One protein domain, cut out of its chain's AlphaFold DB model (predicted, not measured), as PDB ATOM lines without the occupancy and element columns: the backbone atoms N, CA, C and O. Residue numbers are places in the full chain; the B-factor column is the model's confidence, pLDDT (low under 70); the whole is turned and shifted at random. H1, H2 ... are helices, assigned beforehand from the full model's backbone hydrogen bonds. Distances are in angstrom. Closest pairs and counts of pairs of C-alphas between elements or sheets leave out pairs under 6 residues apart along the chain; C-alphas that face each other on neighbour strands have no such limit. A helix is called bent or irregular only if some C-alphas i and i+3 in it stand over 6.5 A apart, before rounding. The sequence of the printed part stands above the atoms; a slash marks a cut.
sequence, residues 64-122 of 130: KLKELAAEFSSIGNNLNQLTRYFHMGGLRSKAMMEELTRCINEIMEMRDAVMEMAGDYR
ATOM      1  N   LYS A  64      26.199  48.763 -37.713       59.88
ATOM      2  CA  LYS A  64      25.083  47.807 -37.684       59.88
ATOM      3  C   LYS A  64      25.019  46.847 -38.878       59.88
ATOM      4  O   LYS A  64      24.684  45.688 -38.680       59.88
ATOM      5  N   LEU A  65      25.341  47.271 -40.106       66.12
ATOM      6  CA  LEU A  65      25.385  46.355 -41.263       66.12
ATOM      7  C   LEU A  65      26.595  45.427 -41.190       66.12
ATOM      8  O   LEU A  65      26.510  44.274 -41.602       66.12
ATOM      9  N   LYS A  66      27.716  45.914 -40.654       65.00
ATOM     10  CA  LYS A  66      28.908  45.092 -40.442       65.00
ATOM     11  C   LYS A  66      28.692  44.061 -39.329       65.00
ATOM     12  O   LYS A  66      29.115  42.921 -39.485       65.00
ATOM     13  N   GLU A  67      28.013  44.448 -38.252       75.00
ATOM     14  CA  GLU A  67      27.556  43.545 -37.188       75.00
ATOM     15  C   GLU A  67      26.591  42.495 -37.745       75.00
ATOM     16  O   GLU A  67      26.835  41.301 -37.590       75.00
ATOM     17  N   LEU A  68      25.587  42.919 -38.517       71.88
ATOM     18  CA  LEU A  68      24.637  42.015 -39.163       71.88
ATOM     19  C   LEU A  68      25.332  41.025 -40.117       71.88
ATOM     20  O   LEU A  68      25.063  39.827 -40.092       71.88
ATOM     21  N   ALA A  69      26.282  41.493 -40.930       71.50
ATOM     22  CA  ALA A  69      27.066  40.625 -41.810       71.50
ATOM     23  C   ALA A  69      27.937  39.623 -41.028       71.50
ATOM     24  O   ALA A  69      28.118  38.483 -41.467       71.50
ATOM     25  N   ALA A  70      28.466  40.022 -39.868       74.50
ATOM     26  CA  ALA A  70      29.233  39.139 -38.992       74.50
ATOM     27  C   ALA A  70      28.351  38.056 -38.344       74.50
ATOM     28  O   ALA A  70      28.769  36.895 -38.258       74.50
ATOM     29  N   GLU A  71      27.120  38.395 -37.954       79.25
ATOM     30  CA  GLU A  71      26.129  37.430 -37.467       79.25
ATOM     31  C   GLU A  71      25.767  36.412 -38.556       79.25
ATOM     32  O   GLU A  71      25.854  35.202 -38.325       79.25
ATOM     33  N   PHE A  72      25.494  36.870 -39.783       77.88
ATOM     34  CA  PHE A  72      25.243  35.977 -40.918       77.88
ATOM     35  C   PHE A  72      26.430  35.059 -41.227       77.88
ATOM     36  O   PHE A  72      26.247  33.867 -41.490       77.88
ATOM     37  N   SER A  73      27.659  35.577 -41.162       73.81
ATOM     38  CA  SER A  73      28.867  34.770 -41.361       73.81
ATOM     39  C   SER A  73      29.016  33.682 -40.290       73.81
ATOM     40  O   SER A  73      29.373  32.541 -40.600       73.81
ATOM     41  N   SER A  74      28.670  33.999 -39.039       77.31
ATOM     42  CA  SER A  74      28.682  33.042 -37.926       77.31
ATOM     43  C   SER A  74      27.647  31.929 -38.123       77.31
ATOM     44  O   SER A  74      27.965  30.751 -37.940       77.31
ATOM     45  N   ILE A  75      26.445  32.276 -38.590       80.56
ATOM     46  CA  ILE A  75      25.398  31.306 -38.948       80.56
ATOM     47  C   ILE A  75      25.875  30.394 -40.087       80.56
ATOM     48  O   ILE A  75      25.794  29.168 -39.977       80.56
ATOM     49  N   GLY A  76      26.451  30.966 -41.149       78.38
ATOM     50  CA  GLY A  76      27.000  30.199 -42.271       78.38
ATOM     51  C   GLY A  76      28.100  29.218 -41.848       78.38
ATOM     52  O   GLY A  76      28.138  28.079 -42.313       78.38
ATOM     53  N   ASN A  77      28.962  29.613 -40.908       76.75
ATOM     54  CA  ASN A  77      29.989  28.731 -40.353       76.75
ATOM     55  C   ASN A  77      29.409  27.570 -39.538       76.75
ATOM     56  O   ASN A  77      29.931  26.457 -39.627       76.75
ATOM     57  N   ASN A  78      28.342  27.796 -38.771       78.56
ATOM     58  CA  ASN A  78      27.662  26.733 -38.027       78.56
ATOM     59  C   ASN A  78      26.998  25.727 -38.973       78.56
ATOM     60  O   ASN A  78      27.134  24.516 -38.785       78.56
ATOM     61  N   LEU A  79      26.369  26.214 -40.046       76.38
ATOM     62  CA  LEU A  79      25.825  25.357 -41.102       76.38
ATOM     63  C   LEU A  79      26.928  24.524 -41.765       76.38
ATOM     64  O   LEU A  79      26.786  23.313 -41.908       76.38
ATOM     65  N   ASN A  80      28.069  25.137 -42.081       78.62
ATOM     66  CA  ASN A  80      29.193  24.435 -42.698       78.62
ATOM     67  C   ASN A  80      29.795  23.357 -41.772       78.62
ATOM     68  O   ASN A  80      30.251  22.309 -42.234       78.62
ATOM     69  N   GLN A  81      29.785  23.582 -40.455       77.69
ATOM     70  CA  GLN A  81      30.194  22.581 -39.467       77.69
ATOM     71  C   GLN A  81      29.215  21.407 -39.402       77.69
ATOM     72  O   GLN A  81      29.659  20.259 -39.402       77.69
ATOM     73  N   LEU A  82      27.906  21.675 -39.422       71.31
ATOM     74  CA  LEU A  82      26.881  20.633 -39.501       71.31
ATOM     75  C   LEU A  82      27.057  19.798 -40.772       71.31
ATOM     76  O   LEU A  82      27.112  18.571 -40.698       71.31
ATOM     77  N   THR A  83      27.258  20.437 -41.927       76.75
ATOM     78  CA  THR A  83      27.540  19.736 -43.187       76.75
ATOM     79  C   THR A  83      28.759  18.820 -43.068       76.75
ATOM     80  O   THR A  83      28.686  17.651 -43.450       76.75
ATOM     81  N   ARG A  84      29.868  19.303 -42.488       76.25
ATOM     82  CA  ARG A  84      31.072  18.481 -42.277       76.25
ATOM     83  C   ARG A  84      30.829  17.317 -41.321       76.25
ATOM     84  O   ARG A  84      31.249  16.206 -41.627       76.25
ATOM     85  N   TYR A  85      30.133  17.545 -40.210       70.81
ATOM     86  CA  TYR A  85      29.783  16.500 -39.245       70.81
ATOM     87  C   TYR A  85      28.979  15.365 -39.902       70.81
ATOM     88  O   TYR A  85      29.276  14.186 -39.703       70.81
ATOM     89  N   PHE A  86      28.020  15.702 -40.766       66.31
ATOM     90  CA  PHE A  86      27.249  14.697 -41.499       66.31
ATOM     91  C   PHE A  86      28.031  14.027 -42.632       66.31
ATOM     92  O   PHE A  86      27.808  12.845 -42.892       66.31
ATOM     93  N   HIS A  87      28.971  14.724 -43.277       69.75
ATOM     94  CA  HIS A  87      29.897  14.096 -44.227       69.75
ATOM     95  C   HIS A  87      30.864  13.106 -43.552       69.75
ATOM     96  O   HIS A  87      31.301  12.162 -44.202       69.75
ATOM     97  N   MET A  88      31.160  13.270 -42.257       72.44
ATOM     98  CA  MET A  88      32.046  12.389 -41.476       72.44
ATOM     99  C   MET A  88      31.348  11.165 -40.849       72.44
ATOM    100  O   MET A  88      31.987  10.413 -40.119       72.44
ATOM    101  N   GLY A  89      30.060  10.932 -41.134       63.56
ATOM    102  CA  GLY A  89      29.338   9.741 -40.664       63.56
ATOM    103  C   GLY A  89      28.521   9.922 -39.381       63.56
ATOM    104  O   GLY A  89      28.151   8.928 -38.758       63.56
ATOM    105  N   GLY A  90      28.198  11.159 -38.982       66.06
ATOM    106  CA  GLY A  90      27.203  11.409 -37.932       66.06
ATOM    107  C   GLY A  90      25.844  10.758 -38.253       66.06
ATOM    108  O   GLY A  90      25.453  10.675 -39.416       66.06
ATOM    109  N   LEU A  91      25.114  10.289 -37.232       67.62
ATOM    110  CA  LEU A  91      23.800   9.639 -37.384       67.62
ATOM    111  C   LEU A  91      22.809  10.556 -38.130       67.62
ATOM    112  O   LEU A  91      22.386  11.585 -37.605       67.62
ATOM    113  N   ARG A  92      22.432  10.181 -39.361       64.19
ATOM    114  CA  ARG A  92      21.489  10.922 -40.217       64.19
ATOM    115  C   ARG A  92      20.091  10.324 -40.099       64.19
ATOM    116  O   ARG A  92      19.827   9.271 -40.675       64.19
ATOM    117  N   SER A  93      19.178  11.008 -39.411       70.25
ATOM    118  CA  SER A  93      17.748  10.730 -39.570       70.25
ATOM    119  C   SER A  93      17.194  11.548 -40.742       70.25
ATOM    120  O   SER A  93      17.621  12.678 -40.987       70.25
ATOM    121  N   LYS A  94      16.239  10.980 -41.485       67.06
ATOM    122  CA  LYS A  94      15.593  11.664 -42.616       67.06
ATOM    123  C   LYS A  94      14.916  12.973 -42.176       67.06
ATOM    124  O   LYS A  94      15.098  13.997 -42.823       67.06
ATOM    125  N   ALA A  95      14.256  12.948 -41.017       69.44
ATOM    126  CA  ALA A  95      13.598  14.108 -40.419       69.44
ATOM    127  C   ALA A  95      14.575  15.260 -40.124       69.44
ATOM    128  O   ALA A  95      14.277  16.418 -40.384       69.44
ATOM    129  N   MET A  96      15.783  14.952 -39.642       72.00
ATOM    130  CA  MET A  96      16.798  15.972 -39.364       72.00
ATOM    131  C   MET A  96      17.300  16.657 -40.644       72.00
ATOM    132  O   MET A  96      17.569  17.855 -40.646       72.00
ATOM    133  N   MET A  97      17.417  15.912 -41.746       72.19
ATOM    134  CA  MET A  97      17.825  16.471 -43.037       72.19
ATOM    135  C   MET A  97      16.758  17.401 -43.627       72.19
ATOM    136  O   MET A  97      17.091  18.434 -44.210       72.19
ATOM    137  N   GLU A  98      15.488  17.043 -43.453       72.44
ATOM    138  CA  GLU A  98      14.341  17.853 -43.869       72.44
ATOM    139  C   GLU A  98      14.275  19.172 -43.080       72.44
ATOM    140  O   GLU A  98      14.111  20.231 -43.684       72.44
ATOM    141  N   GLU A  99      14.498  19.137 -41.762       73.62
ATOM    142  CA  GLU A  99      14.569  20.343 -40.915       73.62
ATOM    143  C   GLU A  99      15.755  21.253 -41.280       73.62
ATOM    144  O   GLU A  99      15.595  22.467 -41.398       73.62
ATOM    145  N   LEU A 100      16.941  20.686 -41.535       76.00
ATOM    146  CA  LEU A 100      18.106  21.472 -41.961       76.00
ATOM    147  C   LEU A 100      17.877  22.161 -43.305       76.00
ATOM    148  O   LEU A 100      18.222  23.328 -43.470       76.00
ATOM    149  N   THR A 101      17.287  21.447 -44.262       76.19
ATOM    150  CA  THR A 101      16.986  22.006 -45.585       76.19
ATOM    151  C   THR A 101      15.972  23.143 -45.474       76.19
ATOM    152  O   THR A 101      16.141  24.177 -46.116       76.19
ATOM    153  N   ARG A 102      14.959  22.989 -44.613       76.69
ATOM    154  CA  ARG A 102      13.975  24.040 -44.328       76.69
ATOM    155  C   ARG A 102      14.629  25.289 -43.742       76.69
ATOM    156  O   ARG A 102      14.439  26.370 -44.282       76.69
ATOM    157  N   CYS A 103      15.463  25.124 -42.717       76.56
ATOM    158  CA  CYS A 103      16.165  26.238 -42.083       76.56
ATOM    159  C   CYS A 103      17.085  26.983 -43.069       76.56
ATOM    160  O   CYS A 103      17.137  28.210 -43.069       76.56
ATOM    161  N   ILE A 104      17.774  26.260 -43.962       79.19
ATOM    162  CA  ILE A 104      18.587  26.876 -45.022       79.19
ATOM    163  C   ILE A 104      17.716  27.714 -45.967       79.19
ATOM    164  O   ILE A 104      18.094  28.840 -46.285       79.19
ATOM    165  N   ASN A 105      16.558  27.200 -46.387       76.56
ATOM    166  CA  ASN A 105      15.647  27.935 -47.266       76.56
ATOM    167  C   ASN A 105      15.108  29.205 -46.596       76.56
ATOM    168  O   ASN A 105      15.154  30.265 -47.208       76.56
ATOM    169  N   GLU A 106      14.704  29.131 -45.325       78.31
ATOM    170  CA  GLU A 106      14.245  30.297 -44.553       78.31
ATOM    171  C   GLU A 106      15.339  31.376 -44.450       78.31
ATOM    172  O   GLU A 106      15.071  32.567 -44.609       78.31
ATOM    173  N   ILE A 107      16.601  30.979 -44.252       81.50
ATOM    174  CA  ILE A 107      17.739  31.913 -44.247       81.50
ATOM    175  C   ILE A 107      17.937  32.560 -45.624       81.50
ATOM    176  O   ILE A 107      18.241  33.753 -45.704       81.50
ATOM    177  N   MET A 108      17.779  31.798 -46.707       77.19
ATOM    178  CA  MET A 108      17.904  32.331 -48.064       77.19
ATOM    179  C   MET A 108      16.772  33.299 -48.413       77.19
ATOM    180  O   MET A 108      17.045  34.348 -48.990       77.19
ATOM    181  N   GLU A 109      15.541  33.011 -47.997       77.75
ATOM    182  CA  GLU A 109      14.402  33.920 -48.158       77.75
ATOM    183  C   GLU A 109      14.607  35.219 -47.374       77.75
ATOM    184  O   GLU A 109      14.416  36.307 -47.916       77.75
ATOM    185  N   MET A 110      15.084  35.136 -46.127       79.56
ATOM    186  CA  MET A 110      15.422  36.330 -45.344       79.56
ATOM    187  C   MET A 110      16.532  37.157 -46.004       79.56
ATOM    188  O   MET A 110      16.454  38.385 -46.024       79.56
ATOM    189  N   ARG A 111      17.558  36.508 -46.574       76.75
ATOM    190  CA  ARG A 111      18.613  37.194 -47.339       76.75
ATOM    191  C   ARG A 111      18.024  37.940 -48.534       76.75
ATOM    192  O   ARG A 111      18.402  39.088 -48.765       76.75
ATOM    193  N   ASP A 112      17.137  37.297 -49.284       72.00
ATOM    194  CA  ASP A 112      16.557  37.874 -50.496       72.00
ATOM    195  C   ASP A 112      15.627  39.044 -50.157       72.00
ATOM    196  O   ASP A 112      15.752  40.102 -50.768       72.00
ATOM    197  N   ALA A 113      14.831  38.929 -49.091       71.81
ATOM    198  CA  ALA A 113      14.023  40.030 -48.568       71.81
ATOM    199  C   ALA A 113      14.883  41.227 -48.119       71.81
ATOM    200  O   ALA A 113      14.541  42.378 -48.378       71.81
ATOM    201  N   VAL A 114      16.031  40.985 -47.473       73.00
ATOM    202  CA  VAL A 114      16.976  42.056 -47.103       73.00
ATOM    203  C   VAL A 114      17.614  42.696 -48.336       73.00
ATOM    204  O   VAL A 114      17.782  43.915 -48.365       73.00
ATOM    205  N   MET A 115      17.957  41.913 -49.363       65.94
ATOM    206  CA  MET A 115      18.470  42.457 -50.624       65.94
ATOM    207  C   MET A 115      17.416  43.280 -51.370       65.94
ATOM    208  O   MET A 115      17.755  44.333 -51.909       65.94
ATOM    209  N   GLU A 116      16.159  42.840 -51.375       68.56
ATOM    210  CA  GLU A 116      15.033  43.570 -51.958       68.56
ATOM    211  C   GLU A 116      14.790  44.886 -51.211       68.56
ATOM    212  O   GLU A 116      14.788  45.943 -51.834       68.56
ATOM    213  N   MET A 117      14.748  44.862 -49.874       65.19
ATOM    214  CA  MET A 117      14.645  46.073 -49.048       65.19
ATOM    215  C   MET A 117      15.825  47.040 -49.254       65.19
ATOM    216  O   MET A 117      15.645  48.259 -49.245       65.19
ATOM    217  N   ALA A 118      17.038  46.523 -49.466       61.06
ATOM    218  CA  ALA A 118      18.203  47.339 -49.806       61.06
ATOM    219  C   ALA A 118      18.128  47.910 -51.239       61.06
ATOM    220  O   ALA A 118      18.672  48.986 -51.501       61.06
ATOM    221  N   GLY A 119      17.456  47.208 -52.157       51.31
ATOM    222  CA  GLY A 119      17.168  47.649 -53.523       51.31
ATOM    223  C   GLY A 119      16.084  48.729 -53.588       51.31
ATOM    224  O   GLY A 119      16.291  49.748 -54.250       51.31
ATOM    225  N   ASP A 120      14.992  48.563 -52.839       48.75
ATOM    226  CA  ASP A 120      13.893  49.533 -52.699       48.75
ATOM    227  C   ASP A 120      14.326  50.831 -52.005       48.75
ATOM    228  O   ASP A 120      13.739  51.895 -52.216       48.75
ATOM    229  N   TYR A 121      15.436  50.806 -51.260       45.38
ATOM    230  CA  TYR A 121      16.044  52.014 -50.699       45.38
ATOM    231  C   TYR A 121      16.546  53.003 -51.773       45.38
ATOM    232  O   TYR A 121      16.828  54.160 -51.459       45.38
ATOM    233  N   ARG A 122      16.617  52.604 -53.057       45.50
ATOM    234  CA  ARG A 122      16.851  53.541 -54.175       45.50
ATOM    235  C   ARG A 122      15.647  54.441 -54.492       45.50
ATOM    236  O   ARG A 122      15.843  55.443 -55.174       45.50
TER     237      ARG A 122
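This is residues 64 to 122 of the 130 residues of the protein "Mobilisation protein (MobC)" of Sarcina sp. DSM 11001 (UniProt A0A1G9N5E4). Two long helices make an open U: H1 runs one way, a short link turns the chain at one end, and H2 runs back beside it with a narrow gap between them. The ends of the U, residues 64 to 71 of H1 and residues 112 to 122 at the end of the printed part, stand free, as do residues 91 to 96 at the turn. The printed part has 59 residues with two named helices, H1 then H2, and no named strand; its class is all helix. It is loose, with a radius of gyration of the C-alphas of 14.6 A, and a rod in outline, spanning 47 by 20 by 12 A.

Begin with the longest helix, H2, residues 94 to 120: find C-alpha 94 at (15.593, 11.664, -42.616) and go 39.2 A to C-alpha 120 at (13.893, 49.533, -52.699). Then find H1, residues 64 to 87, which goes 34.7 A from C-alpha 64 at (25.083, 47.807, -37.684) to C-alpha 87 at (29.897, 14.096, -44.227). Neither helix is bent.

Watch the y column: it falls from 47.807 to 14.096 between the ends of H1 and rises from 11.664 to 49.533 between those of H2. H1 and H2 are near each other, with 11 pairs of C-alphas within 10 A, the closest at 8.4 A. In both helices every O i to N i+4 pair is within hydrogen-bond range.

The two C-alphas farthest apart are those of Leu 91 and Arg 122, 47.5 A. The printed part has no cut, and the link from H1 to H2, six residues, is short. The mean pLDDT of the printed part is 71.2; 19 residues are under 70, among them residues 64 to 66, 89 to 92 and 115 to 122.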